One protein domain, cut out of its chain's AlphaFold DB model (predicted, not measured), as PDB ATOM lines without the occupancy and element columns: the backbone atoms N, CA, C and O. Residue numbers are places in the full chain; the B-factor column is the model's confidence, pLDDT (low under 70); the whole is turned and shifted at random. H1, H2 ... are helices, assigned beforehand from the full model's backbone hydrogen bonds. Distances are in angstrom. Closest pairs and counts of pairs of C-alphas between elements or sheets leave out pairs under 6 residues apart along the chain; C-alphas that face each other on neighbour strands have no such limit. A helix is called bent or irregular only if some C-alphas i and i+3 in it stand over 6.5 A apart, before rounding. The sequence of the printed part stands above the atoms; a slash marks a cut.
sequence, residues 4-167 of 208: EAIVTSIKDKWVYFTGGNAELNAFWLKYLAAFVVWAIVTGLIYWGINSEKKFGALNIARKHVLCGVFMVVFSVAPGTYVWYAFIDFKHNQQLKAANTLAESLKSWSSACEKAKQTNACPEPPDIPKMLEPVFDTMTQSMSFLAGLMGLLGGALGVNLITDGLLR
ATOM      1  N   GLU A   4     165.595 169.938 236.763       62.44
ATOM      2  CA  GLU A   4     164.960 168.851 236.011       62.44
ATOM      3  C   GLU A   4     163.639 168.390 236.636       62.44
ATOM      4  O   GLU A   4     162.655 168.231 235.924       62.44
ATOM      5  N   ALA A   5     163.555 168.257 237.965       64.88
ATOM      6  CA  ALA A   5     162.309 167.869 238.632       64.88
ATOM      7  C   ALA A   5     161.199 168.924 238.461       64.88
ATOM      8  O   ALA A   5     160.018 168.580 238.391       64.88
ATOM      9  N   ILE A   6     161.570 170.205 238.363       61.72
ATOM     10  CA  ILE A   6     160.634 171.306 238.098       61.72
ATOM     11  C   ILE A   6     160.144 171.238 236.648       61.72
ATOM     12  O   ILE A   6     158.942 171.319 236.413       61.72
ATOM     13  N   VAL A   7     161.045 171.022 235.686       62.06
ATOM     14  CA  VAL A   7     160.696 170.886 234.261       62.06
ATOM     15  C   VAL A   7     159.769 169.691 234.031       62.06
ATOM     16  O   VAL A   7     158.737 169.835 233.374       62.06
ATOM     17  N   THR A   8     160.069 168.536 234.624       66.88
ATOM     18  CA  THR A   8     159.222 167.339 234.510       66.88
ATOM     19  C   THR A   8     157.867 167.548 235.184       66.88
ATOM     20  O   THR A   8     156.844 167.205 234.605       66.88
ATOM     21  N   SER A   9     157.819 168.208 236.348       65.62
ATOM     22  CA  SER A   9     156.552 168.539 237.015       65.62
ATOM     23  C   SER A   9     155.689 169.520 236.212       65.62
ATOM     24  O   SER A   9     154.468 169.365 236.173       65.62
ATOM     25  N   ILE A  10     156.301 170.508 235.549       62.81
ATOM     26  CA  ILE A  10     155.602 171.430 234.643       62.81
ATOM     27  C   ILE A  10     155.037 170.655 233.453       62.81
ATOM     28  O   ILE A  10     153.867 170.839 233.122       62.81
ATOM     29  N   LYS A  11     155.833 169.759 232.856       63.00
ATOM     30  CA  LYS A  11     155.417 168.908 231.739       63.00
ATOM     31  C   LYS A  11     154.255 167.989 232.126       63.00
ATOM     32  O   LYS A  11     153.265 167.955 231.407       63.00
ATOM     33  N   ASP A  12     154.324 167.313 233.271       62.47
ATOM     34  CA  ASP A  12     153.270 166.399 233.734       62.47
ATOM     35  C   ASP A  12     151.975 167.134 234.094       62.47
ATOM     36  O   ASP A  12     150.892 166.707 233.692       62.47
ATOM     37  N   LYS A  13     152.063 168.283 234.782       62.28
ATOM     38  CA  LYS A  13     150.892 169.143 235.028       62.28
ATOM     39  C   LYS A  13     150.259 169.609 233.718       62.28
ATOM     40  O   LYS A  13     149.035 169.686 233.641       62.28
ATOM     41  N   TRP A  14     151.070 169.865 232.692       59.75
ATOM     42  CA  TRP A  14     150.597 170.242 231.362       59.75
ATOM     43  C   TRP A  14     149.935 169.095 230.601       59.75
ATOM     44  O   TRP A  14     148.841 169.274 230.073       59.75
ATOM     45  N   VAL A  15     150.538 167.907 230.592       58.25
ATOM     46  CA  VAL A  15     149.952 166.710 229.969       58.25
ATOM     47  C   VAL A  15     148.611 166.372 230.624       58.25
ATOM     48  O   VAL A  15     147.636 166.080 229.928       58.25
ATOM     49  N   TYR A  16     148.513 166.504 231.950       54.97
ATOM     50  CA  TYR A  16     147.263 166.325 232.687       54.97
ATOM     51  C   TYR A  16     146.221 167.403 232.349       54.97
ATOM     52  O   TYR A  16     145.040 167.097 232.194       54.97
ATOM     53  N   PHE A  17     146.653 168.649 232.145       53.59
ATOM     54  CA  PHE A  17     145.790 169.736 231.682       53.59
ATOM     55  C   PHE A  17     145.267 169.491 230.257       53.59
ATOM     56  O   PHE A  17     144.122 169.812 229.958       53.59
ATOM     57  N   THR A  18     146.044 168.862 229.372       53.59
ATOM     58  CA  THR A  18     145.580 168.491 228.022       53.59
ATOM     59  C   THR A  18     144.737 167.211 227.982       53.59
ATOM     60  O   THR A  18     143.819 167.124 227.172       53.59
ATOM     61  N   GLY A  19     145.007 166.230 228.852       48.09
ATOM     62  CA  GLY A  19     144.359 164.910 228.839       48.09
ATOM     63  C   GLY A  19     143.143 164.757 229.765       48.09
ATOM     64  O   GLY A  19     142.316 163.880 229.537       48.09
ATOM     65  N   GLY A  20     143.013 165.601 230.793       50.62
ATOM     66  CA  GLY A  20     141.974 165.512 231.830       50.62
ATOM     67  C   GLY A  20     141.068 166.741 231.940       50.62
ATOM     68  O   GLY A  20     140.373 166.902 232.943       50.62
ATOM     69  N   ASN A  21     141.078 167.643 230.953       60.34
ATOM     70  CA  ASN A  21     140.324 168.889 231.046       60.34
ATOM     71  C   ASN A  21     138.820 168.634 230.852       60.34
ATOM     72  O   ASN A  21     138.340 168.435 229.734       60.34
ATOM     73  N   ALA A  22     138.054 168.699 231.942       62.25
ATOM     74  CA  ALA A  22     136.591 168.671 231.909       62.25
ATOM     75  C   ALA A  22     136.014 169.738 230.955       62.25
ATOM     76  O   ALA A  22     134.974 169.516 230.343       62.25
ATOM     77  N   GLU A  23     136.724 170.859 230.768       63.25
ATOM     78  CA  GLU A  23     136.373 171.911 229.805       63.25
ATOM     79  C   GLU A  23     136.468 171.430 228.342       63.25
ATOM     80  O   GLU A  23     135.597 171.761 227.537       63.25
ATOM     81  N   LEU A  24     137.464 170.600 228.004       66.06
ATOM     82  CA  LEU A  24     137.643 170.020 226.665       66.06
ATOM     83  C   LEU A  24     136.531 169.008 226.358       66.06
ATOM     84  O   LEU A  24     135.918 169.044 225.293       66.06
ATOM     85  N   ASN A  25     136.227 168.141 227.326       70.56
ATOM     86  CA  ASN A  25     135.139 167.170 227.212       70.56
ATOM     87  C   ASN A  25     133.773 167.862 227.136       70.56
ATOM     88  O   ASN A  25     132.935 167.470 226.329       70.56
ATOM     89  N   ALA A  26     133.552 168.919 227.920       71.19
ATOM     90  CA  ALA A  26     132.326 169.709 227.859       71.19
ATOM     91  C   ALA A  26     132.164 170.421 226.507       71.19
ATOM     92  O   ALA A  26     131.051 170.508 225.985       71.19
ATOM     93  N   PHE A  27     133.259 170.906 225.921       71.50
ATOM     94  CA  PHE A  27     133.262 171.497 224.588       71.50
ATOM     95  C   PHE A  27     132.889 170.471 223.507       71.50
ATOM     96  O   PHE A  27     131.957 170.707 222.736       71.50
ATOM     97  N   TRP A  28     133.527 169.296 223.512       74.69
ATOM     98  CA  TRP A  28     133.184 168.196 222.607       74.69
ATOM     99  C   TRP A  28     131.747 167.707 222.790       74.69
ATOM    100  O   TRP A  28     131.060 167.467 221.801       74.69
ATOM    101  N   LEU A  29     131.255 167.627 224.027       81.19
ATOM    102  CA  LEU A  29     129.875 167.246 224.324       81.19
ATOM    103  C   LEU A  29     128.874 168.242 223.722       81.19
ATOM    104  O   LEU A  29     127.897 167.828 223.103       81.19
ATOM    105  N   LYS A  30     129.126 169.552 223.855       77.56
ATOM    106  CA  LYS A  30     128.294 170.595 223.230       77.56
ATOM    107  C   LYS A  30     128.310 170.482 221.710       77.56
ATOM    108  O   LYS A  30     127.264 170.631 221.080       77.56
ATOM    109  N   TYR A  31     129.473 170.200 221.129       76.19
ATOM    110  CA  TYR A  31     129.597 170.064 219.683       76.19
ATOM    111  C   TYR A  31     128.872 168.824 219.149       76.19
ATOM    112  O   TYR A  31     128.118 168.906 218.179       76.19
ATOM    113  N   LEU A  32     129.013 167.694 219.838       81.44
ATOM    114  CA  LEU A  32     128.338 166.445 219.500       81.44
ATOM    115  C   LEU A  32     126.820 166.567 219.691       81.44
ATOM    116  O   LEU A  32     126.058 166.112 218.842       81.44
ATOM    117  N   ALA A  33     126.365 167.269 220.731       83.12
ATOM    118  CA  ALA A  33     124.952 167.589 220.920       83.12
ATOM    119  C   ALA A  33     124.392 168.447 219.772       83.12
ATOM    120  O   ALA A  33     123.310 168.152 219.268       83.12
ATOM    121  N   ALA A  34     125.131 169.462 219.307       79.56
ATOM    122  CA  ALA A  34     124.722 170.274 218.159       79.56
ATOM    123  C   ALA A  34     124.600 169.435 216.874       79.56
ATOM    124  O   ALA A  34     123.635 169.591 216.122       79.56
ATOM    125  N   PHE A  35     125.525 168.496 216.656       81.25
ATOM    126  CA  PHE A  35     125.461 167.556 215.537       81.25
ATOM    127  C   PHE A  35     124.244 166.621 215.631       81.25
ATOM    128  O   PHE A  35     123.537 166.416 214.645       81.25
ATOM    129  N   VAL A  36     123.947 166.100 216.824       85.75
ATOM    130  CA  VAL A  36     122.769 165.252 217.069       85.75
ATOM    131  C   VAL A  36     121.474 166.020 216.811       85.75
ATOM    132  O   VAL A  36     120.588 165.508 216.130       85.75
ATOM    133  N   VAL A  37     121.367 167.264 217.289       86.56
ATOM    134  CA  VAL A  37     120.208 168.128 217.013       86.56
ATOM    135  C   VAL A  37     120.036 168.330 215.509       86.56
ATOM    136  O   VAL A  37     118.926 168.192 214.996       86.56
ATOM    137  N   TRP A  38     121.124 168.588 214.781       85.44
ATOM    138  CA  TRP A  38     121.078 168.702 213.324       85.44
ATOM    139  C   TRP A  38     120.605 167.421 212.633       85.44
ATOM    140  O   TRP A  38     119.738 167.490 211.757       85.44
ATOM    141  N   ALA A  39     121.104 166.257 213.049       84.44
ATOM    142  CA  ALA A  39     120.684 164.974 212.493       84.44
ATOM    143  C   ALA A  39     119.189 164.703 212.748       84.44
ATOM    144  O   ALA A  39     118.475 164.270 211.842       84.44
ATOM    145  N   ILE A  40     118.691 165.026 213.948       88.00
ATOM    146  CA  ILE A  40     117.273 164.883 214.312       88.00
ATOM    147  C   ILE A  40     116.400 165.811 213.465       88.00
ATOM    148  O   ILE A  40     115.426 165.353 212.871       88.00
ATOM    149  N   VAL A  41     116.742 167.100 213.372       85.75
ATOM    150  CA  VAL A  41     115.975 168.076 212.576       85.75
ATOM    151  C   VAL A  41     115.948 167.666 211.105       85.75
ATOM    152  O   VAL A  41     114.884 167.665 210.487       85.75
ATOM    153  N   THR A  42     117.087 167.237 210.565       83.06
ATOM    154  CA  THR A  42     117.189 166.713 209.198       83.06
ATOM    155  C   THR A  42     116.286 165.494 208.992       83.06
ATOM    156  O   THR A  42     115.526 165.441 208.023       83.06
ATOM    157  N   GLY A  43     116.299 164.543 209.931       84.50
ATOM    158  CA  GLY A  43     115.428 163.367 209.902       84.50
ATOM    159  C   GLY A  43     113.940 163.719 209.971       84.50
ATOM    160  O   GLY A  43     113.138 163.140 209.239       84.50
ATOM    161  N   LEU A  44     113.561 164.710 210.785       84.81
ATOM    162  CA  LEU A  44     112.181 165.194 210.887       84.81
ATOM    163  C   LEU A  44     111.709 165.879 209.601       84.81
ATOM    164  O   LEU A  44     110.572 165.656 209.187       84.81
ATOM    165  N   ILE A  45     112.565 166.674 208.949       81.12
ATOM    166  CA  ILE A  45     112.258 167.295 207.652       81.12
ATOM    167  C   ILE A  45     112.031 166.209 206.598       81.12
ATOM    168  O   ILE A  45     111.021 166.237 205.892       81.12
ATOM    169  N   TYR A  46     112.922 165.218 206.535       80.94
ATOM    170  CA  TYR A  46     112.798 164.099 205.605       80.94
ATOM    171  C   TYR A  46     111.521 163.282 205.849       80.94
ATOM    172  O   TYR A  46     110.769 162.989 204.917       80.94
ATOM    173  N   TRP A  47     111.220 162.969 207.111       81.06
ATOM    174  CA  TRP A  47     109.999 162.257 207.482       81.06
ATOM    175  C   TRP A  47     108.734 163.064 207.166       81.06
ATOM    176  O   TRP A  47     107.763 162.517 206.642       81.06
ATOM    177  N   GLY A  48     108.752 164.374 207.422       75.12
ATOM    178  CA  GLY A  48     107.652 165.286 207.113       75.12
ATOM    179  C   GLY A  48     107.357 165.376 205.615       75.12
ATOM    180  O   GLY A  48     106.189 165.374 205.224       75.12
ATOM    181  N   ILE A  49     108.403 165.381 204.784       71.56
ATOM    182  CA  ILE A  49     108.303 165.323 203.322       71.56
ATOM    183  C   ILE A  49     107.680 164.000 202.865       71.56
ATOM    184  O   ILE A  49     106.732 164.012 202.082       71.56
ATOM    185  N   ASN A  50     108.169 162.869 203.377       71.06
ATOM    186  CA  ASN A  50     107.691 161.549 202.962       71.06
ATOM    187  C   ASN A  50     106.261 161.251 203.444       71.06
ATOM    188  O   ASN A  50     105.570 160.397 202.898       71.06
ATOM    189  N   SER A  51     105.796 161.936 204.493       65.06
ATOM    190  CA  SER A  51     104.519 161.600 205.109       65.06
ATOM    191  C   SER A  51     103.296 162.012 204.283       65.06
ATOM    192  O   SER A  51     102.249 161.458 204.608       65.06
ATOM    193  N   GLU A  52     103.395 162.936 203.304       60.12
ATOM    194  CA  GLU A  52     102.370 163.544 202.397       60.12
ATOM    195  C   GLU A  52     100.985 163.946 202.983       60.12
ATOM    196  O   GLU A  52     100.281 164.781 202.423       60.12
ATOM    197  N   LYS A  53     100.589 163.424 204.145       54.91
ATOM    198  CA  LYS A  53      99.244 163.403 204.726       54.91
ATOM    199  C   LYS A  53      99.010 164.482 205.780       54.91
ATOM    200  O   LYS A  53      97.872 164.685 206.182       54.91
ATOM    201  N   LYS A  54     100.060 165.157 206.264       53.34
ATOM    202  CA  LYS A  54      99.963 166.083 207.414       53.34
ATOM    203  C   LYS A  54     100.053 167.567 207.075       53.34
ATOM    204  O   LYS A  54      99.828 168.395 207.950       53.34
ATOM    205  N   PHE A  55     100.345 167.926 205.830       52.19
ATOM    206  CA  PHE A  55     100.557 169.322 205.463       52.19
ATOM    207  C   PHE A  55      99.455 169.794 204.520       52.19
ATOM    208  O   PHE A  55      99.533 169.584 203.312       52.19
ATOM    209  N   GLY A  56      98.438 170.451 205.085       48.84
ATOM    210  CA  GLY A  56      97.320 171.047 204.351       48.84
ATOM    211  C   GLY A  56      97.728 172.096 203.304       48.84
ATOM    212  O   GLY A  56      98.901 172.469 203.227       48.84
ATOM    213  N   ALA A  57      96.727 172.498 202.506       51.41
ATOM    214  CA  ALA A  57      96.521 173.577 201.510       51.41
ATOM    215  C   ALA A  57      97.685 174.320 200.805       51.41
ATOM    216  O   ALA A  57      97.459 174.918 199.758       51.41
ATOM    217  N   LEU A  58      98.906 174.335 201.328       55.72
ATOM    218  CA  LEU A  58     100.054 174.998 200.716       55.72
ATOM    219  C   LEU A  58     100.628 174.118 199.584       55.72
ATOM    220  O   LEU A  58     100.769 172.901 199.750       55.72
ATOM    221  N   ASN A  59     100.948 174.720 198.434       65.94
ATOM    222  CA  ASN A  59     101.450 173.999 197.258       65.94
ATOM    223  C   ASN A  59     102.695 173.171 197.615       65.94
ATOM    224  O   ASN A  59     103.654 173.692 198.186       65.94
ATOM    225  N   ILE A  60     102.678 171.882 197.267       67.31
ATOM    226  CA  ILE A  60     103.742 170.903 197.559       67.31
ATOM    227  C   ILE A  60     105.115 171.409 197.081       67.31
ATOM    228  O   ILE A  60     106.098 171.306 197.807       67.31
ATOM    229  N   ALA A  61     105.153 172.054 195.912       66.88
ATOM    230  CA  ALA A  61     106.330 172.712 195.345       66.88
ATOM    231  C   ALA A  61     106.967 173.741 196.303       66.88
ATOM    232  O   ALA A  61     108.149 173.654 196.636       66.88
ATOM    233  N   ARG A  62     106.166 174.674 196.833       71.81
ATOM    234  CA  ARG A  62     106.640 175.734 197.741       71.81
ATOM    235  C   ARG A  62     107.148 175.179 199.071       71.81
ATOM    236  O   ARG A  62     108.062 175.752 199.654       71.81
ATOM    237  N   LYS A  63     106.594 174.051 199.534       73.69
ATOM    238  CA  LYS A  63     107.039 173.367 200.759       73.69
ATOM    239  C   LYS A  63     108.446 172.798 200.608       73.69
ATOM    240  O   LYS A  63     109.271 173.019 201.486       73.69
ATOM    241  N   HIS A  64     108.734 172.122 199.496       74.81
ATOM    242  CA  HIS A  64     110.070 171.578 199.243       74.81
ATOM    243  C   HIS A  64     111.128 172.676 199.129       74.81
ATOM    244  O   HIS A  64     112.202 172.536 199.707       74.81
ATOM    245  N   VAL A  65     110.796 173.804 198.489       76.06
ATOM    246  CA  VAL A  65     111.692 174.969 198.426       76.06
ATOM    247  C   VAL A  65     111.955 175.546 199.821       76.06
ATOM    248  O   VAL A  65     113.112 175.733 200.186       76.06
ATOM    249  N   LEU A  66     110.917 175.774 200.634       80.88
ATOM    250  CA  LEU A  66     111.065 176.283 202.006       80.88
ATOM    251  C   LEU A  66     111.874 175.335 202.902       80.88
ATOM    252  O   LEU A  66     112.787 175.783 203.591       80.88
ATOM    253  N   CYS A  67     111.577 174.032 202.871       81.44
ATOM    254  CA  CYS A  67     112.328 173.027 203.621       81.44
ATOM    255  C   CYS A  67     113.782 172.935 203.152       81.44
ATOM    256  O   CYS A  67     114.675 172.823 203.986       81.44
ATOM    257  N   GLY A  68     114.029 173.021 201.843       80.19
ATOM    258  CA  GLY A  68     115.375 173.004 201.285       80.19
ATOM    259  C   GLY A  68     116.192 174.226 201.702       80.19
ATOM    260  O   GLY A  68     117.296 174.066 202.213       80.19
ATOM    261  N   VAL A  69     115.630 175.438 201.601       81.94
ATOM    262  CA  VAL A  69     116.285 176.674 202.076       81.94
ATOM    263  C   VAL A  69     116.563 176.604 203.577       81.94
ATOM    264  O   VAL A  69     117.675 176.905 204.011       81.94
ATOM    265  N   PHE A  70     115.586 176.158 204.371       83.69
ATOM    266  CA  PHE A  70     115.764 175.991 205.811       83.69
ATOM    267  C   PHE A  70     116.889 175.003 206.130       83.69
ATOM    268  O   PHE A  70     117.723 175.281 206.984       83.69
ATOM    269  N   MET A  71     116.962 173.884 205.407       82.31
ATOM    270  CA  MET A  71     118.002 172.881 205.595       82.31
ATOM    271  C   MET A  71     119.401 173.418 205.275       82.31
ATOM    272  O   MET A  71     120.335 173.150 206.033       82.31
ATOM    273  N   VAL A  72     119.552 174.216 204.212       83.00
ATOM    274  CA  VAL A  72     120.835 174.859 203.882       83.00
ATOM    275  C   VAL A  72     121.269 175.788 205.017       83.00
ATOM    276  O   VAL A  72     122.373 175.645 205.540       83.00
ATOM    277  N   VAL A  73     120.391 176.694 205.457       81.94
ATOM    278  CA  VAL A  73     120.707 177.665 206.521       81.94
ATOM    279  C   VAL A  73     121.020 176.957 207.843       81.94
ATOM    280  O   VAL A  73     122.014 177.264 208.504       81.94
ATOM    281  N   PHE A  74     120.210 175.963 208.205       82.00
ATOM    282  CA  PHE A  74     120.361 175.214 209.450       82.00
ATOM    283  C   PHE A  74     121.611 174.326 209.475       82.00
ATOM    284  O   PHE A  74     122.067 173.941 210.546       82.00
ATOM    285  N   SER A  75     122.197 174.016 208.321       81.19
ATOM    286  CA  SER A  75     123.429 173.222 208.248       81.19
ATOM    287  C   SER A  75     124.693 174.066 208.410       81.19
ATOM    288  O   SER A  75     125.723 173.543 208.826       81.19
ATOM    289  N   VAL A  76     124.615 175.374 208.146       77.50
ATOM    290  CA  VAL A  76     125.739 176.310 208.312       77.50
ATOM    291  C   VAL A  76     125.785 176.893 209.729       77.50
ATOM    292  O   VAL A  76     126.864 177.033 210.305       77.50
ATOM    293  N   ALA A  77     124.622 177.182 210.324       78.69
ATOM    294  CA  ALA A  77     124.528 177.866 211.617       78.69
ATOM    295  C   ALA A  77     125.265 177.162 212.787       78.69
ATOM    296  O   ALA A  77     125.992 177.844 213.521       78.69
ATOM    297  N   PRO A  78     125.169 175.826 212.968       73.12
ATOM    298  CA  PRO A  78     125.890 175.122 214.027       73.12
ATOM    299  C   PRO A  78     127.405 175.210 213.843       73.12
ATOM    300  O   PRO A  78     128.124 175.449 214.811       73.12
ATOM    301  N   GLY A  79     127.886 175.084 212.601       71.75
ATOM    302  CA  GLY A  79     129.307 175.202 212.276       71.75
ATOM    303  C   GLY A  79     129.859 176.578 212.644       71.75
ATOM    304  O   GLY A  79     130.881 176.669 213.319       71.75
ATOM    305  N   THR A  80     129.140 177.648 212.291       76.06
ATOM    306  CA  THR A  80     129.559 179.017 212.623       76.06
ATOM    307  C   THR A  80     129.542 179.297 214.123       76.06
ATOM    308  O   THR A  80     130.503 179.856 214.642       76.06
ATOM    309  N   TYR A  81     128.493 178.880 214.842       77.00
ATOM    310  CA  TYR A  81     128.390 179.092 216.291       77.00
ATOM    311  C   TYR A  81     129.539 178.412 217.042       77.00
ATOM    312  O   TYR A  81     130.166 178.993 217.926       77.00
ATOM    313  N   VAL A  82     129.839 177.177 216.652       73.94
ATOM    314  CA  VAL A  82     130.887 176.382 217.280       73.94
ATOM    315  C   VAL A  82     132.271 176.953 216.983       73.94
ATOM    316  O   VAL A  82     133.121 176.972 217.870       73.94
ATOM    317  N   TRP A  83     132.488 177.458 215.769       78.44
ATOM    318  CA  TRP A  83     133.743 178.101 215.399       78.44
ATOM    319  C   TRP A  83     134.037 179.329 216.267       78.44
ATOM    320  O   TRP A  83     135.145 179.471 216.779       78.44
ATOM    321  N   TYR A  84     133.034 180.179 216.512       79.12
ATOM    322  CA  TYR A  84     133.179 181.314 217.431       79.12
ATOM    323  C   TYR A  84     133.498 180.861 218.860       79.12
ATOM    324  O   TYR A  84     134.441 181.363 219.467       79.12
ATOM    325  N   ALA A  85     132.782 179.856 219.371       75.81
ATOM    326  CA  ALA A  85     133.055 179.299 220.695       75.81
ATOM    327  C   ALA A  85     134.465 178.683 220.810       75.81
ATOM    328  O   ALA A  85     135.077 178.741 221.877       75.81
ATOM    329  N   PHE A  86     134.997 178.107 219.726       78.25
ATOM    330  CA  PHE A  86     136.362 177.586 219.679       78.25
ATOM    331  C   PHE A  86     137.409 178.698 219.760       78.25
ATOM    332  O   PHE A  86     138.397 178.545 220.477       78.25
ATOM    333  N   ILE A  87     137.196 179.817 219.060       80.25
ATOM    334  CA  ILE A  87     138.103 180.973 219.103       80.25
ATOM    335  C   ILE A  87     138.199 181.512 220.534       80.25
ATOM    336  O   ILE A  87     139.308 181.676 221.047       80.25
ATOM    337  N   ASP A  88     137.061 181.697 221.205       79.31
ATOM    338  CA  ASP A  88     137.028 182.150 222.600       79.31
ATOM    339  C   ASP A  88     137.688 181.139 223.547       79.31
ATOM    340  O   ASP A  88     138.431 181.514 224.458       79.31
ATOM    341  N   PHE A  89     137.463 179.840 223.327       73.31
ATOM    342  CA  PHE A  89     138.117 178.787 224.099       73.31
ATOM    343  C   PHE A  89     139.640 178.810 223.913       73.31
ATOM    344  O   PHE A  89     140.372 178.818 224.903       73.31
ATOM    345  N   LYS A  90     140.126 178.882 222.668       75.69
ATOM    346  CA  LYS A  90     141.556 178.977 222.343       75.69
ATOM    347  C   LYS A  90     142.181 180.197 223.014       75.69
ATOM    348  O   LYS A  90     143.222 180.064 223.655       75.69
ATOM    349  N   HIS A  91     141.527 181.353 222.933       78.56
ATOM    350  CA  HIS A  91     142.017 182.586 223.543       78.56
ATOM    351  C   HIS A  91     142.103 182.482 225.075       78.56
ATOM    352  O   HIS A  91     143.140 182.786 225.666       78.56
ATOM    353  N   ASN A  92     141.058 181.959 225.723       77.06
ATOM    354  CA  ASN A  92     141.041 181.754 227.173       77.06
ATOM    355  C   ASN A  92     142.104 180.753 227.642       77.06
ATOM    356  O   ASN A  92     142.739 180.967 228.675       77.06
ATOM    357  N   GLN A  93     142.330 179.674 226.889       71.81
ATOM    358  CA  GLN A  93     143.375 178.704 227.217       71.81
ATOM    359  C   GLN A  93     144.777 179.287 227.031       71.81
ATOM    360  O   GLN A  93     145.643 179.051 227.870       71.81
ATOM    361  N   GLN A  94     145.002 180.102 225.998       71.81
ATOM    362  CA  GLN A  94     146.269 180.817 225.815       71.81
ATOM    363  C   GLN A  94     146.536 181.811 226.957       71.81
ATOM    364  O   GLN A  94     147.660 181.881 227.448       71.81
ATOM    365  N   LEU A  95     145.511 182.517 227.447       73.12
ATOM    366  CA  LEU A  95     145.619 183.408 228.609       73.12
ATOM    367  C   LEU A  95     145.928 182.648 229.910       73.12
ATOM    368  O   LEU A  95     146.833 183.031 230.654       73.12
ATOM    369  N   LYS A  96     145.222 181.539 230.182       69.19
ATOM    370  CA  LYS A  96     145.504 180.665 231.339       69.19
ATOM    371  C   LYS A  96     146.925 180.083 231.259       69.19
ATOM    372  O   LYS A  96     147.642 180.050 232.264       69.19
ATOM    373  N   ALA A  97     147.354 179.674 230.067       66.25
ATOM    374  CA  ALA A  97     148.701 179.172 229.817       66.25
ATOM    375  C   ALA A  97     149.770 180.249 230.048       66.25
ATOM    376  O   ALA A  97     150.774 179.970 230.693       66.25
ATOM    377  N   ALA A  98     149.544 181.488 229.601       67.00
ATOM    378  CA  ALA A  98     150.471 182.601 229.807       67.00
ATOM    379  C   ALA A  98     150.658 182.948 231.297       67.00
ATOM    380  O   ALA A  98     151.782 183.185 231.740       67.00
ATOM    381  N   ASN A  99     149.584 182.914 232.090       69.31
ATOM    382  CA  ASN A  99     149.654 183.192 233.529       69.31
ATOM    383  C   ASN A  99     150.402 182.092 234.301       69.31
ATOM    384  O   ASN A  99     151.260 182.389 235.131       69.31
ATOM    385  N   THR A 100     150.132 180.823 233.986       66.12
ATOM    386  CA  THR A 100     150.863 179.685 234.577       66.12
ATOM    387  C   THR A 100     152.327 179.640 234.124       66.12
ATOM    388  O   THR A 100     153.216 179.294 234.907       66.12
ATOM    389  N   LEU A 101     152.615 180.065 232.889       64.62
ATOM    390  CA  LEU A 101     153.969 180.303 232.384       64.62
ATOM    391  C   LEU A 101     154.698 181.371 233.185       64.62
ATOM    392  O   LEU A 101     155.813 181.130 233.622       64.62
ATOM    393  N   ALA A 102     154.091 182.538 233.396       66.00
ATOM    394  CA  ALA A 102     154.728 183.629 234.127       66.00
ATOM    395  C   ALA A 102     155.116 183.204 235.555       66.00
ATOM    396  O   ALA A 102     156.214 183.506 236.027       66.00
ATOM    397  N   GLU A 103     154.250 182.441 236.224       67.75
ATOM    398  CA  GLU A 103     154.502 181.920 237.569       67.75
ATOM    399  C   GLU A 103     155.594 180.829 237.581       67.75
ATOM    400  O   GLU A 103     156.506 180.841 238.417       67.75
ATOM    401  N   SER A 104     155.568 179.922 236.601       65.62
ATOM    402  CA  SER A 104     156.573 178.859 236.455       65.62
ATOM    403  C   SER A 104     157.943 179.380 235.999       65.62
ATOM    404  O   SER A 104     158.954 178.955 236.547       65.62
ATOM    405  N   LEU A 105     158.010 180.373 235.111       68.38
ATOM    406  CA  LEU A 105     159.240 181.081 234.726       68.38
ATOM    407  C   LEU A 105     159.842 181.856 235.900       68.38
ATOM    408  O   LEU A 105     161.062 181.880 236.063       68.38
ATOM    409  N   LYS A 106     159.012 182.458 236.758       74.06
ATOM    410  CA  LYS A 106     159.481 183.138 237.972       74.06
ATOM    411  C   LYS A 106     160.083 182.150 238.976       74.06
ATOM    412  O   LYS A 106     161.139 182.409 239.549       74.06
ATOM    413  N   SER A 107     159.455 180.987 239.156       71.50
ATOM    414  CA  SER A 107     160.016 179.931 240.011       71.50
ATOM    415  C   SER A 107     161.279 179.299 239.408       71.50
ATOM    416  O   SER A 107     162.267 179.143 240.132       71.50
ATOM    417  N   TRP A 108     161.300 179.033 238.096       70.25
ATOM    418  CA  TRP A 108     162.460 178.518 237.359       70.25
ATOM    419  C   TRP A 108     163.641 179.488 237.400       70.25
ATOM    420  O   TRP A 108     164.739 179.067 237.744       70.25
ATOM    421  N   SER A 109     163.431 180.782 237.142       73.56
ATOM    422  CA  SER A 109     164.496 181.796 237.218       73.56
ATOM    423  C   SER A 109     165.085 181.885 238.626       73.56
ATOM    424  O   SER A 109     166.304 181.855 238.770       73.56
ATOM    425  N   SER A 110     164.247 181.857 239.672       74.62
ATOM    426  CA  SER A 110     164.723 181.837 241.064       74.62
ATOM    427  C   SER A 110     165.512 180.565 241.418       74.62
ATOM    428  O   SER A 110     166.456 180.611 242.206       74.62
ATOM    429  N   ALA A 111     165.133 179.415 240.851       71.88
ATOM    430  CA  ALA A 111     165.811 178.141 241.070       71.88
ATOM    431  C   ALA A 111     167.115 178.052 240.263       71.88
ATOM    432  O   ALA A 111     168.112 177.533 240.758       71.88
ATOM    433  N   CYS A 112     167.120 178.606 239.052       72.69
ATOM    434  CA  CYS A 112     168.277 178.706 238.176       72.69
ATOM    435  C   CYS A 112     169.337 179.662 238.741       72.69
ATOM    436  O   CYS A 112     170.513 179.311 238.765       72.69
ATOM    437  N   GLU A 113     168.952 180.824 239.280       73.88
ATOM    438  CA  GLU A 113     169.898 181.717 239.966       73.88
ATOM    439  C   GLU A 113     170.578 181.036 241.157       73.88
ATOM    440  O   GLU A 113     171.780 181.198 241.351       73.88
ATOM    441  N   LYS A 114     169.843 180.205 241.905       70.62
ATOM    442  CA  LYS A 114     170.406 179.396 242.997       70.62
ATOM    443  C   LYS A 114     171.308 178.259 242.500       70.62
ATOM    444  O   LYS A 114     172.235 177.878 243.204       70.62
ATOM    445  N   ALA A 115     171.047 177.718 241.309       65.12
ATOM    446  CA  ALA A 115     171.780 176.589 240.724       65.12
ATOM    447  C   ALA A 115     172.988 176.995 239.854       65.12
ATOM    448  O   ALA A 115     173.856 176.163 239.591       65.12
ATOM    449  N   LYS A 116     173.102 178.273 239.462       60.84
ATOM    450  CA  LYS A 116     174.240 178.834 238.704       60.84
ATOM    451  C   LYS A 116     175.606 178.663 239.382       60.84
ATOM    452  O   LYS A 116     176.624 178.896 238.742       60.84
ATOM    453  N   GLN A 117     175.642 178.255 240.651       57.28
ATOM    454  CA  GLN A 117     176.882 177.918 241.352       57.28
ATOM    455  C   GLN A 117     177.504 176.584 240.906       57.28
ATOM    456  O   GLN A 117     178.672 176.361 241.211       57.28
ATOM    457  N   THR A 118     176.777 175.706 240.199       55.53
ATOM    458  CA  THR A 118     177.276 174.350 239.899       55.53
ATOM    459  C   THR A 118     177.070 173.841 238.472       55.53
ATOM    460  O   THR A 118     177.846 172.978 238.087       55.53
ATOM    461  N   ASN A 119     176.115 174.338 237.667       57.53
ATOM    462  CA  ASN A 119     175.940 173.934 236.254       57.53
ATOM    463  C   ASN A 119     175.137 174.960 235.423       57.53
ATOM    464  O   ASN A 119     174.460 175.830 235.971       57.53
ATOM    465  N   ALA A 120     175.191 174.836 234.088       60.38
ATOM    466  CA  ALA A 120     174.360 175.607 233.158       60.38
ATOM    467  C   ALA A 120     172.867 175.257 233.326       60.38
ATOM    468  O   ALA A 120     172.505 174.086 233.428       60.38
ATOM    469  N   CYS A 121     171.996 176.269 233.359       63.44
ATOM    470  CA  CYS A 121     170.559 176.039 233.503       63.44
ATOM    471  C   CYS A 121     169.944 175.500 232.201       63.44
ATOM    472  O   CYS A 121     170.181 176.093 231.149       63.44
ATOM    473  N   PRO A 122     169.122 174.437 232.261       65.69
ATOM    474  CA  PRO A 122     168.394 173.934 231.098       65.69
ATOM    475  C   PRO A 122     167.328 174.935 230.642       65.69
ATOM    476  O   PRO A 122     166.687 175.557 231.487       65.69
ATOM    477  N   GLU A 123     167.121 175.068 229.330       63.47
ATOM    478  CA  GLU A 123     166.137 175.994 228.752       63.47
ATOM    479  C   GLU A 123     164.723 175.802 229.331       63.47
ATOM    480  O   GLU A 123     164.305 174.671 229.614       63.47
ATOM    481  N   PRO A 124     163.965 176.900 229.524       63.97
ATOM    482  CA  PRO A 124     162.598 176.813 230.005       63.97
ATOM    483  C   PRO A 124     161.695 176.123 228.965       63.97
ATOM    484  O   PRO A 124     161.892 176.290 227.761       63.97
ATOM    485  N   PRO A 125     160.674 175.370 229.404       62.88
ATOM    486  CA  PRO A 125     159.743 174.716 228.494       62.88
ATOM    487  C   PRO A 125     158.911 175.738 227.698       62.88
ATOM    488  O   PRO A 125     158.233 176.590 228.275       62.88
ATOM    489  N   ASP A 126     158.934 175.615 226.367       65.88
ATOM    490  CA  ASP A 126     158.171 176.454 225.433       65.88
ATOM    491  C   ASP A 126     156.722 175.948 225.317       65.88
ATOM    492  O   ASP A 126     156.364 175.135 224.462       65.88
ATOM    493  N   ILE A 127     155.894 176.382 226.266       62.44
ATOM    494  CA  ILE A 127     154.504 175.941 226.430       62.44
ATOM    495  C   ILE A 127     153.613 176.257 225.205       62.44
ATOM    496  O   ILE A 127     152.884 175.356 224.799       62.44
ATOM    497  N   PRO A 128     153.670 177.437 224.546       62.19
ATOM    498  CA  PRO A 128     152.885 177.726 223.342       62.19
ATOM    499  C   PRO A 128     153.034 176.660 222.251       62.19
ATOM    500  O   PRO A 128     152.028 176.194 221.716       62.19
ATOM    501  N   LYS A 129     154.267 176.192 222.006       66.69
ATOM    502  CA  LYS A 129     154.553 175.130 221.028       66.69
ATOM    503  C   LYS A 129     153.949 173.777 221.402       66.69
ATOM    504  O   LYS A 129     153.708 172.956 220.524       66.69
ATOM    505  N   MET A 130     153.700 173.523 222.687       65.06
ATOM    506  CA  MET A 130     153.046 172.289 223.134       65.06
ATOM    507  C   MET A 130     151.519 172.322 222.946       65.06
ATOM    508  O   MET A 130     150.921 171.262 222.777       65.06
ATOM    509  N   LEU A 131     150.877 173.501 222.946       64.19
ATOM    510  CA  LEU A 131     149.420 173.627 222.746       64.19
ATOM    511  C   LEU A 131     149.013 173.648 221.273       64.19
ATOM    512  O   LEU A 131     147.918 173.205 220.929       64.19
ATOM    513  N   GLU A 132     149.870 174.197 220.420       68.81
ATOM    514  CA  GLU A 132     149.634 174.345 218.985       68.81
ATOM    515  C   GLU A 132     149.142 173.056 218.300       68.81
ATOM    516  O   GLU A 132     148.071 173.105 217.694       68.81
ATOM    517  N   PRO A 133     149.767 171.873 218.494       72.25
ATOM    518  CA  PRO A 133     149.278 170.640 217.872       72.25
ATOM    519  C   PRO A 133     147.884 170.213 218.362       72.25
ATOM    520  O   PRO A 133     147.114 169.620 217.603       72.25
ATOM    521  N   VAL A 134     147.519 170.519 219.613       69.06
ATOM    522  CA  VAL A 134     146.186 170.197 220.153       69.06
ATOM    523  C   VAL A 134     145.130 171.094 219.514       69.06
ATOM    524  O   VAL A 134     144.091 170.603 219.067       69.06
ATOM    525  N   PHE A 135     145.402 172.396 219.415       73.38
ATOM    526  CA  PHE A 135     144.496 173.325 218.748       73.38
ATOM    527  C   PHE A 135     144.381 173.053 217.250       73.38
ATOM    528  O   PHE A 135     143.276 173.157 216.723       73.38
ATOM    529  N   ASP A 136     145.459 172.656 216.578       76.81
ATOM    530  CA  ASP A 136     145.418 172.286 215.162       76.81
ATOM    531  C   ASP A 136     144.561 171.042 214.939       76.81
ATOM    532  O   ASP A 136     143.676 171.044 214.082       76.81
ATOM    533  N   THR A 137     144.726 170.015 215.776       77.12
ATOM    534  CA  THR A 137     143.911 168.792 215.705       77.12
ATOM    535  C   THR A 137     142.426 169.092 215.942       77.12
ATOM    536  O   THR A 137     141.553 168.571 215.239       77.12
ATOM    537  N   MET A 138     142.108 169.968 216.902       72.81
ATOM    538  CA  MET A 138     140.733 170.425 217.140       72.81
ATOM    539  C   MET A 138     140.187 171.229 215.961       72.81
ATOM    540  O   MET A 138     139.084 170.966 215.495       72.81
ATOM    541  N   THR A 139     140.972 172.159 215.425       80.19
ATOM    542  CA  THR A 139     140.574 172.968 214.267       80.19
ATOM    543  C   THR A 139     140.260 172.067 213.075       80.19
ATOM    544  O   THR A 139     139.194 172.183 212.476       80.19
ATOM    545  N   GLN A 140     141.133 171.103 212.777       79.94
ATOM    546  CA  GLN A 140     140.975 170.184 211.652       79.94
ATOM    547  C   GLN A 140     139.730 169.300 211.785       79.94
ATOM    548  O   GLN A 140     138.973 169.140 210.825       79.94
ATOM    549  N   SER A 141     139.486 168.748 212.972       77.94
ATOM    550  CA  SER A 141     138.310 167.909 213.233       77.94
ATOM    551  C   SER A 141     137.000 168.705 213.178       77.94
ATOM    552  O   SER A 141     136.014 168.223 212.615       77.94
ATOM    553  N   MET A 142     136.996 169.949 213.664       76.56
ATOM    554  CA  MET A 142     135.858 170.860 213.528       76.56
ATOM    555  C   MET A 142     135.594 171.258 212.079       76.56
ATOM    556  O   MET A 142     134.449 171.218 211.631       76.56
ATOM    557  N   SER A 143     136.639 171.596 211.322       80.19
ATOM    558  CA  SER A 143     136.519 171.898 209.895       80.19
ATOM    559  C   SER A 143     135.985 170.702 209.107       80.19
ATOM    560  O   SER A 143     135.140 170.886 208.234       80.19
ATOM    561  N   PHE A 144     136.414 169.481 209.437       80.50
ATOM    562  CA  PHE A 144     135.909 168.263 208.803       80.50
ATOM    563  C   PHE A 144     134.408 168.060 209.055       80.50
ATOM    564  O   PHE A 144     133.642 167.883 208.109       80.50
ATOM    565  N   LEU A 145     133.966 168.131 210.314       75.19
ATOM    566  CA  LEU A 145     132.557 167.951 210.687       75.19
ATOM    567  C   LEU A 145     131.663 169.075 210.150       75.19
ATOM    568  O   LEU A 145     130.592 168.798 209.610       75.19
ATOM    569  N   ALA A 146     132.111 170.329 210.230       77.25
ATOM    570  CA  ALA A 146     131.407 171.463 209.636       77.25
ATOM    571  C   ALA A 146     131.311 171.332 208.107       77.25
ATOM    572  O   ALA A 146     130.247 171.565 207.536       77.25
ATOM    573  N   GLY A 147     132.391 170.900 207.449       80.06
ATOM    574  CA  GLY A 147     132.404 170.605 206.018       80.06
ATOM    575  C   GLY A 147     131.425 169.492 205.648       80.06
ATOM    576  O   GLY A 147     130.678 169.631 204.684       80.06
ATOM    577  N   LEU A 148     131.360 168.424 206.447       82.44
ATOM    578  CA  LEU A 148     130.424 167.319 206.253       82.44
ATOM    579  C   LEU A 148     128.963 167.773 206.404       82.44
ATOM    580  O   LEU A 148     128.141 167.470 205.540       82.44
ATOM    581  N   MET A 149     128.640 168.539 207.451       81.12
ATOM    582  CA  MET A 149     127.300 169.115 207.641       81.12
ATOM    583  C   MET A 149     126.931 170.068 206.503       81.12
ATOM    584  O   MET A 149     125.818 170.002 205.986       81.12
ATOM    585  N   GLY A 150     127.865 170.923 206.083       79.81
ATOM    586  CA  GLY A 150     127.672 171.861 204.983       79.81
ATOM    587  C   GLY A 150     127.439 171.159 203.646       79.81
ATOM    588  O   GLY A 150     126.515 171.521 202.923       79.81
ATOM    589  N   LEU A 151     128.218 170.119 203.334       84.00
ATOM    590  CA  LEU A 151     128.059 169.331 202.110       84.00
ATOM    591  C   LEU A 151     126.749 168.545 202.106       84.00
ATOM    592  O   LEU A 151     126.006 168.615 201.131       84.00
ATOM    593  N   LEU A 152     126.440 167.826 203.188       83.88
ATOM    594  CA  LEU A 152     125.214 167.031 203.281       83.88
ATOM    595  C   LEU A 152     123.976 167.928 203.294       83.88
ATOM    596  O   LEU A 152     123.046 167.713 202.521       83.88
ATOM    597  N   GLY A 153     123.980 168.962 204.129       80.00
ATOM    598  CA  GLY A 153     122.909 169.945 204.223       80.00
ATOM    599  C   GLY A 153     122.702 170.745 202.943       80.00
ATOM    600  O   GLY A 153     121.569 170.947 202.514       80.00
ATOM    601  N   GLY A 154     123.799 171.157 202.306       81.94
ATOM    602  CA  GLY A 154     123.797 171.856 201.028       81.94
ATOM    603  C   GLY A 154     123.258 170.982 199.901       81.94
ATOM    604  O   GLY A 154     122.321 171.384 199.218       81.94
ATOM    605  N   ALA A 155     123.785 169.768 199.740       83.31
ATOM    606  CA  ALA A 155     123.339 168.845 198.700       83.31
ATOM    607  C   ALA A 155     121.861 168.469 198.867       83.31
ATOM    608  O   ALA A 155     121.091 168.547 197.909       83.31
ATOM    609  N   LEU A 156     121.438 168.117 200.085       81.62
ATOM    610  CA  LEU A 156     120.047 167.765 200.374       81.62
ATOM    611  C   LEU A 156     119.116 168.973 200.203       81.62
ATOM    612  O   LEU A 156     118.065 168.853 199.574       81.62
ATOM    613  N   GLY A 157     119.517 170.147 200.690       81.44
ATOM    614  CA  GLY A 157     118.735 171.372 200.573       81.44
ATOM    615  C   GLY A 157     118.565 171.839 199.126       81.44
ATOM    616  O   GLY A 157     117.445 172.132 198.706       81.44
ATOM    617  N   VAL A 158     119.637 171.839 198.328       83.44
ATOM    618  CA  VAL A 158     119.588 172.192 196.897       83.44
ATOM    619  C   VAL A 158     118.757 171.183 196.109       83.44
ATOM    620  O   VAL A 158     117.966 171.585 195.254       83.44
ATOM    621  N   ASN A 159     118.864 169.889 196.419       84.00
ATOM    622  CA  ASN A 159     118.050 168.864 195.770       84.00
ATOM    623  C   ASN A 159     116.551 169.071 196.053       84.00
ATOM    624  O   ASN A 159     115.734 169.018 195.137       84.00
ATOM    625  N   LEU A 160     116.188 169.412 197.295       78.44
ATOM    626  CA  LEU A 160     114.809 169.745 197.669       78.44
ATOM    627  C   LEU A 160     114.300 171.019 196.990       78.44
ATOM    628  O   LEU A 160     113.160 171.053 196.531       78.44
ATOM    629  N   ILE A 161     115.130 172.057 196.893       80.12
ATOM    630  CA  ILE A 161     114.778 173.282 196.160       80.12
ATOM    631  C   ILE A 161     114.516 172.951 194.691       80.12
ATOM    632  O   ILE A 161     113.512 173.386 194.129       80.12
ATOM    633  N   THR A 162     115.384 172.144 194.086       78.06
ATOM    634  CA  THR A 162     115.283 171.764 192.675       78.06
ATOM    635  C   THR A 162     114.034 170.923 192.414       78.06
ATOM    636  O   THR A 162     113.276 171.242 191.500       78.06
ATOM    637  N   ASP A 163     113.743 169.921 193.251       76.38
ATOM    638  CA  ASP A 163     112.505 169.131 193.156       76.38
ATOM    639  C   ASP A 163     111.259 170.017 193.350       76.38
ATOM    640  O   ASP A 163     110.280 169.919 192.612       76.38
ATOM    641  N   GLY A 164     111.314 170.973 194.281       70.12
ATOM    642  CA  GLY A 164     110.253 171.955 194.487       70.12
ATOM    643  C   GLY A 164     110.000 172.857 193.275       70.12
ATOM    644  O   GLY A 164     108.843 173.124 192.957       70.12
ATOM    645  N   LEU A 165     111.050 173.299 192.578       73.94
ATOM    646  CA  LEU A 165     110.950 174.146 191.381       73.94
ATOM    647  C   LEU A 165     110.509 173.370 190.132       73.94
ATOM    648  O   LEU A 165     109.790 173.912 189.294       73.94
ATOM    649  N   LEU A 166     110.935 172.111 189.995       73.88
ATOM    650  CA  LEU A 166     110.611 171.263 188.843       73.88
ATOM    651  C   LEU A 166     109.208 170.653 188.923       73.88
ATOM    652  O   LEU A 166     108.625 170.304 187.890       73.88
ATOM    653  N   ARG A 167     108.632 170.539 190.124       66.50
ATOM    654  CA  ARG A 167     107.246 170.097 190.299       66.50
ATOM    655  C   ARG A 167     106.290 171.123 189.696       66.50
ATOM    656  O   ARG A 167     105.913 172.104 190.332       66.50
TER     657      ARG A 167
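AT A GLANCE: This is residues 4 to 167 of the 208 residues of an uncharacterized protein of Pseudomonas sp. 44 R 15 (UniProt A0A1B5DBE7). A long, thin bundle of helices: H3, bent but nearly straight, runs most of the length, H4 folds back along it, and H1 and H2 follow end to end beside them. The printed part has 164 residues, of which 141 are in four named helices, H1, H2, H3 and H4 in that order along the chain, with no named strand; the class is all helix. The rod is extended, radius of gyration of the C-alphas 25.3 A, spanning 89 by 23 by 17 A.

IN THESE COORDINATES: H3, residues 60 to 115, was assigned as one helix by its hydrogen bonds but is bent, C-alphas 75 and 78 being 6.6 A apart; its arms are H3a, residues 60 to 75, and H3b, residues 78 to 115, 53.1 A long. H4, residues 127 to 166, 58.0 A, is only just irregular: C-alphas 130 and 133 are 6.7 A apart. It ends at C-alpha 166, (110.611, 171.263, 188.843). H2 is residues 22 to 50, 41.5 A; H1, residues 4 to 19, begins at C-alpha 4, (164.960, 168.851, 236.011).

HOW THE PARTS SIT: H3a touches residues 149 to 166 of H4, closest C-alphas Gly 68 and Gly 157, 3.8 A. Hairpin H3b and H4 touch, closest C-alphas Gly 79 and Ala 146, 5.0 A. Each O i to N i+4 pair is within hydrogen-bond range in H1, H2, H3a and H3b; in H4, 34 of 36.

THE WHOLE: The printed part has no cut; the link from H3 to H4 is long. Mean pLDDT of the printed part is 72.0, with residues 4 to 24 among those under 70.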